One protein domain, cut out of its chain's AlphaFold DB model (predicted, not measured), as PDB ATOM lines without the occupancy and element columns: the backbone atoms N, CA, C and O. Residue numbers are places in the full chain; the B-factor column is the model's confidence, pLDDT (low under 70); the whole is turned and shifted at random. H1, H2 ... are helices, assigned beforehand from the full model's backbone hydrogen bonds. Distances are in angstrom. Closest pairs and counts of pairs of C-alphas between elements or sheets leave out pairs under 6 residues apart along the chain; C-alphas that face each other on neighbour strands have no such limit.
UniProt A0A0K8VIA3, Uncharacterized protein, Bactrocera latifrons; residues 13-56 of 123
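What this domain is: This is residues 13 to 56 of the 123 residues of an uncharacterized protein of Bactrocera latifrons (UniProt A0A0K8VIA3). Three helices follow one another in an open, elongated chain: short H1 and H2 lie at one end, and long H3 leaves the end of H2 at a wide corner. Residues 44 to 56, of which 44 to 53 belong to H3, stick out free. The printed part has 44 residues and is all helix, with no named strand; it is only just loose, close to extended, with a radius of gyration of the C-alphas of 13.7 A and spans of 37 by 20 by 15 A.

How they stand to each other: Start with H1, residues 15 to 21, and H2, residues 27 to 34, a helical hairpin. They only just touch, with 3 pairs of C-alphas within 8 A, the closest those of Ala 19 and Trp 27 at 6.1 A; they run opposite ways at a shallow tilt of 26 degrees. Next comes H3, residues 37 to 53, close to H2 but not clearly touching: the closest C-alphas, of Cys 33 and Gly 39, are 5.3 A apart. H2 and H3 run the same way at a steep tilt of 66 degrees. H1 and H3 are apart. In H1, H2 and H3 every O i to N i+4 pair is within hydrogen-bond range.

Where its parts are: Find C-alpha 15 at (187.253, 200.466, 158.963), where H1 begins its 10.0 A; H2 measures 10.6 A. H3 runs 24.3 A to C-alpha 53 at (208.114, 198.890, 140.406).

The domain as a whole: The C-alphas of His 23 and Asn 55, the two farthest apart, are 37.5 A apart. The printed part has no cut, both links are tight, and no printed residue is under 70 in pLDDT.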
ATOM      1  N   TYR A  13     182.859 202.303 154.222       80.81
ATOM      2  CA  TYR A  13     184.064 201.494 154.377       80.81
ATOM      3  C   TYR A  13     184.146 200.983 155.829       80.81
ATOM      4  O   TYR A  13     184.083 201.789 156.759       80.81
ATOM      5  N   PRO A  14     184.327 199.675 156.072       88.50
ATOM      6  CA  PRO A  14     184.056 199.037 157.363       88.50
ATOM      7  C   PRO A  14     185.173 199.266 158.391       88.50
ATOM      8  O   PRO A  14     185.309 198.489 159.333       88.50
ATOM      9  N   GLY A  15     186.008 200.294 158.217       89.56
ATOM     10  CA  GLY A  15     187.253 200.466 158.963       89.56
ATOM     11  C   GLY A  15     187.049 200.476 160.480       89.56
ATOM     12  O   GLY A  15     187.713 199.722 161.186       89.56
ATOM     13  N   ALA A  16     186.049 201.216 160.973       91.50
ATOM     14  CA  ALA A  16     185.715 201.253 162.398       91.50
ATOM     15  C   ALA A  16     185.239 199.889 162.926       91.50
ATOM     16  O   ALA A  16     185.607 199.478 164.027       91.50
ATOM     17  N   ARG A  17     184.432 199.161 162.141       90.38
ATOM     18  CA  ARG A  17     183.948 197.826 162.518       90.38
ATOM     19  C   ARG A  17     185.112 196.840 162.609       90.38
ATOM     20  O   ARG A  17     185.277 196.219 163.653       90.38
ATOM     21  N   CYS A  18     185.946 196.769 161.572       92.00
ATOM     22  CA  CYS A  18     187.107 195.885 161.542       92.00
ATOM     23  C   CYS A  18     188.107 196.215 162.655       92.00
ATOM     24  O   CYS A  18     188.672 195.301 163.250       92.00
ATOM     25  N   ALA A  19     188.299 197.496 162.983       95.44
ATOM     26  CA  ALA A  19     189.148 197.889 164.099       95.44
ATOM     27  C   ALA A  19     188.633 197.340 165.440       95.44
ATOM     28  O   ALA A  19     189.418 196.782 166.201       95.44
ATOM     29  N   ARG A  20     187.320 197.417 165.704       94.88
ATOM     30  CA  ARG A  20     186.717 196.831 166.917       94.88
ATOM     31  C   ARG A  20     186.856 195.310 166.958       94.88
ATOM     32  O   ARG A  20     187.275 194.777 167.979       94.88
ATOM     33  N   GLU A  21     186.535 194.633 165.856       95.75
ATOM     34  CA  GLU A  21     186.603 193.165 165.736       95.75
ATOM     35  C   GLU A  21     188.026 192.620 165.924       95.75
ATOM     36  O   GLU A  21     188.194 191.504 166.401       95.75
ATOM     37  N   ASN A  22     189.046 193.414 165.584       96.88
ATOM     38  CA  ASN A  22     190.459 193.040 165.700       96.88
ATOM     39  C   ASN A  22     191.175 193.736 166.872       96.88
ATOM     40  O   ASN A  22     192.402 193.751 166.917       96.88
ATOM     41  N   HIS A  23     190.427 194.329 167.810       97.06
ATOM     42  CA  HIS A  23     190.966 194.987 169.009       97.06
ATOM     43  C   HIS A  23     192.007 196.092 168.730       97.06
ATOM     44  O   HIS A  23     192.928 196.318 169.517       97.06
ATOM     45  N   ILE A  24     191.855 196.821 167.622       96.69
ATOM     46  CA  ILE A  24     192.695 197.970 167.275       96.69
ATOM     47  C   ILE A  24     192.175 199.203 168.023       96.69
ATOM     48  O   ILE A  24     191.225 199.856 167.593       96.69
ATOM     49  N   SER A  25     192.818 199.548 169.141       96.50
ATOM     50  CA  SER A  25     192.437 200.696 169.980       96.50
ATOM     51  C   SER A  25     192.725 202.062 169.342       96.50
ATOM     52  O   SER A  25     192.096 203.052 169.698       96.50
ATOM     53  N   ALA A  26     193.643 202.130 168.377       96.62
ATOM     54  CA  ALA A  26     194.090 203.373 167.746       96.62
ATOM     55  C   ALA A  26     193.271 203.785 166.503       96.62
ATOM     56  O   ALA A  26     193.779 204.520 165.657       96.62
ATOM     57  N   TRP A  27     192.029 203.303 166.350       95.31
ATOM     58  CA  TRP A  27     191.211 203.569 165.157       95.31
ATOM     59  C   TRP A  27     191.054 205.065 164.852       95.31
ATOM     60  O   TRP A  27     191.240 205.475 163.708       95.31
ATOM     61  N   GLU A  28     190.763 205.880 165.866       95.81
ATOM     62  CA  GLU A  28     190.571 207.327 165.700       95.81
ATOM     63  C   GLU A  28     191.832 208.003 165.146       95.81
ATOM     64  O   GLU A  28     191.746 208.791 164.206       95.81
ATOM     65  N   ASN A  29     193.014 207.604 165.628       97.25
ATOM     66  CA  ASN A  29     194.296 208.105 165.130       97.25
ATOM     67  C   ASN A  29     194.541 207.695 163.670       97.25
ATOM     68  O   ASN A  29     195.026 208.498 162.875       97.25
ATOM     69  N   ILE A  30     194.193 206.458 163.295       95.50
ATOM     70  CA  ILE A  30     194.309 205.968 161.910       95.50
ATOM     71  C   ILE A  30     193.375 206.761 160.991       95.50
ATOM     72  O   ILE A  30     193.799 207.228 159.932       95.50
ATOM     73  N   GLN A  31     192.118 206.945 161.401       94.94
ATOM     74  CA  GLN A  31     191.125 207.701 160.643       94.94
ATOM     75  C   GLN A  31     191.531 209.173 160.501       94.94
ATOM     76  O   GLN A  31     191.414 209.741 159.416       94.94
ATOM     77  N   GLN A  32     192.046 209.786 161.567       96.06
ATOM     78  CA  GLN A  32     192.567 211.147 161.525       96.06
ATOM     79  C   GLN A  32     193.773 211.247 160.585       96.06
ATOM     80  O   GLN A  32     193.793 212.123 159.727       96.06
ATOM     81  N   CYS A  33     194.737 210.327 160.679       96.50
ATOM     82  CA  CYS A  33     195.903 210.291 159.793       96.50
ATOM     83  C   CYS A  33     195.482 210.224 158.317       96.50
ATOM     84  O   CYS A  33     195.915 211.054 157.514       96.50
ATOM     85  N   ALA A  34     194.558 209.318 157.979       95.12
ATOM     86  CA  ALA A  34     194.034 209.167 156.623       95.12
ATOM     87  C   ALA A  34     193.394 210.455 156.065       95.12
ATOM     88  O   ALA A  34     193.419 210.669 154.855       95.12
ATOM     89  N   ASN A  35     192.868 211.323 156.937       94.81
ATOM     90  CA  ASN A  35     192.203 212.578 156.577       94.81
ATOM     91  C   ASN A  35     193.104 213.823 156.680       94.81
ATOM     92  O   ASN A  35     192.610 214.948 156.616       94.81
ATOM     93  N   THR A  36     194.414 213.650 156.853       96.56
ATOM     94  CA  THR A  36     195.374 214.759 156.965       96.56
ATOM     95  C   THR A  36     196.412 214.729 155.842       96.56
ATOM     96  O   THR A  36     196.474 213.805 155.024       96.56
ATOM     97  N   THR A  37     197.271 215.752 155.807       97.69
ATOM     98  CA  THR A  37     198.423 215.823 154.898       97.69
ATOM     99  C   THR A  37     199.352 214.618 155.047       97.69
ATOM    100  O   THR A  37     199.861 214.127 154.043       97.69
ATOM    101  N   GLU A  38     199.529 214.104 156.268       97.38
ATOM    102  CA  GLU A  38     200.316 212.898 156.556       97.38
ATOM    103  C   GLU A  38     199.825 211.711 155.709       97.38
ATOM    104  O   GLU A  38     200.598 211.107 154.963       97.38
ATOM    105  N   GLY A  39     198.515 211.435 155.731       97.38
ATOM    106  CA  GLY A  39     197.902 210.379 154.925       97.38
ATOM    107  C   GLY A  39     198.120 210.578 153.423       97.38
ATOM    108  O   GLY A  39     198.422 209.622 152.707       97.38
ATOM    109  N   SER A  40     198.062 211.823 152.946       98.19
ATOM    110  CA  SER A  40     198.340 212.151 151.539       98.19
ATOM    111  C   SER A  40     199.808 211.921 151.156       98.19
ATOM    112  O   SER A  40     200.086 211.418 150.066       98.19
ATOM    113  N   ILE A  41     200.753 212.240 152.047       98.38
ATOM    114  CA  ILE A  41     202.187 211.972 151.855       98.38
ATOM    115  C   ILE A  41     202.435 210.462 151.770       98.38
ATOM    116  O   ILE A  41     203.138 210.003 150.867       98.38
ATOM    117  N   LEU A  42     201.829 209.684 152.669       98.38
ATOM    118  CA  LEU A  42     201.933 208.225 152.655       98.38
ATOM    119  C   LEU A  42     201.352 207.637 151.364       98.38
ATOM    120  O   LEU A  42     201.997 206.794 150.739       98.38
ATOM    121  N   LEU A  43     200.186 208.118 150.920       97.81
ATOM    122  CA  LEU A  43     199.573 207.695 149.660       97.81
ATOM    123  C   LEU A  43     200.479 207.999 148.459       97.81
ATOM    124  O   LEU A  43     200.705 207.122 147.624       97.81
ATOM    125  N   LYS A  44     201.045 209.210 148.393       98.12
ATOM    126  CA  LYS A  44     202.000 209.595 147.347       98.12
ATOM    127  C   LYS A  44     203.217 208.668 147.335       98.12
ATOM    128  O   LYS A  44     203.572 208.168 146.274       98.12
ATOM    129  N   LYS A  45     203.812 208.391 148.499       98.38
ATOM    130  CA  LYS A  45     204.980 207.505 148.628       98.38
ATOM    131  C   LYS A  45     204.699 206.095 148.094       98.38
ATOM    132  O   LYS A  45     205.550 205.512 147.429       98.38
ATOM    133  N   GLN A  46     203.506 205.550 148.346       97.31
ATOM    134  CA  GLN A  46     203.113 204.248 147.788       97.31
ATOM    135  C   GLN A  46     202.847 204.314 146.277       97.31
ATOM    136  O   GLN A  46     203.175 203.374 145.550       97.31
ATOM    137  N   GLY A  47     202.311 205.434 145.780       96.56
ATOM    138  CA  GLY A  47     202.201 205.700 144.345       96.56
ATOM    139  C   GLY A  47     203.567 205.727 143.651       96.56
ATOM    140  O   GLY A  47     203.750 205.059 142.636       96.56
ATOM    141  N   GLU A  48     204.548 206.418 144.234       97.88
ATOM    142  CA  GLU A  48     205.934 206.452 143.745       97.88
ATOM    143  C   GLU A  48     206.573 205.058 143.748       97.88
ATOM    144  O   GLU A  48     207.156 204.662 142.742       97.88
ATOM    145  N   ALA A  49     206.407 204.283 144.825       94.94
ATOM    146  CA  ALA A  49     206.892 202.903 144.892       94.94
ATOM    147  C   ALA A  49     206.257 202.011 143.808       94.94
ATOM    148  O   ALA A  49     206.947 201.215 143.176       94.94
ATOM    149  N   THR A  50     204.958 202.185 143.542       95.00
ATOM    150  CA  THR A  50     204.249 201.457 142.477       95.00
ATOM    151  C   THR A  50     204.796 201.820 141.097       95.00
ATOM    152  O   THR A  50     205.066 200.932 140.293       95.00
ATOM    153  N   MET A  51     205.021 203.111 140.833       95.94
ATOM    154  CA  MET A  51     205.610 203.577 139.574       95.94
ATOM    155  C   MET A  51     207.052 203.093 139.389       95.94
ATOM    156  O   MET A  51     207.440 202.739 138.281       95.94
ATOM    157  N   GLN A  52     207.852 203.078 140.456       95.06
ATOM    158  CA  GLN A  52     209.219 202.557 140.416       95.06
ATOM    159  C   GLN A  52     209.249 201.050 140.146       95.06
ATOM    160  O   GLN A  52     210.158 200.571 139.476       95.06
ATOM    161  N   PHE A  53     208.255 200.318 140.649       93.00
ATOM    162  CA  PHE A  53     208.114 198.890 140.406       93.00
ATOM    163  C   PHE A  53     207.698 198.579 138.958       93.00
ATOM    164  O   PHE A  53     208.348 197.776 138.291       93.00
ATOM    165  N   GLN A  54     206.628 199.209 138.460       91.06
ATOM    166  CA  GLN A  54     206.151 199.047 137.086       91.06
ATOM    167  C   GLN A  54     205.368 200.293 136.642       91.06
ATOM    168  O   GLN A  54     204.377 200.667 137.269       91.06
ATOM    169  N   ASN A  55     205.774 200.917 135.531       92.56
ATOM    170  CA  ASN A  55     205.120 202.113 134.995       92.56
ATOM    171  C   ASN A  55     204.736 201.942 133.508       92.56
ATOM    172  O   ASN A  55     205.635 201.935 132.665       92.56
ATOM    173  N   PRO A  56     203.436 201.843 133.164       92.19
ATOM    174  CA  PRO A  56     202.289 201.764 134.071       92.19
ATOM    175  C   PRO A  56     202.156 200.372 134.705       92.19
ATOM    176  O   PRO A  56     202.492 199.366 134.080       92.19
TER     177      PRO A  56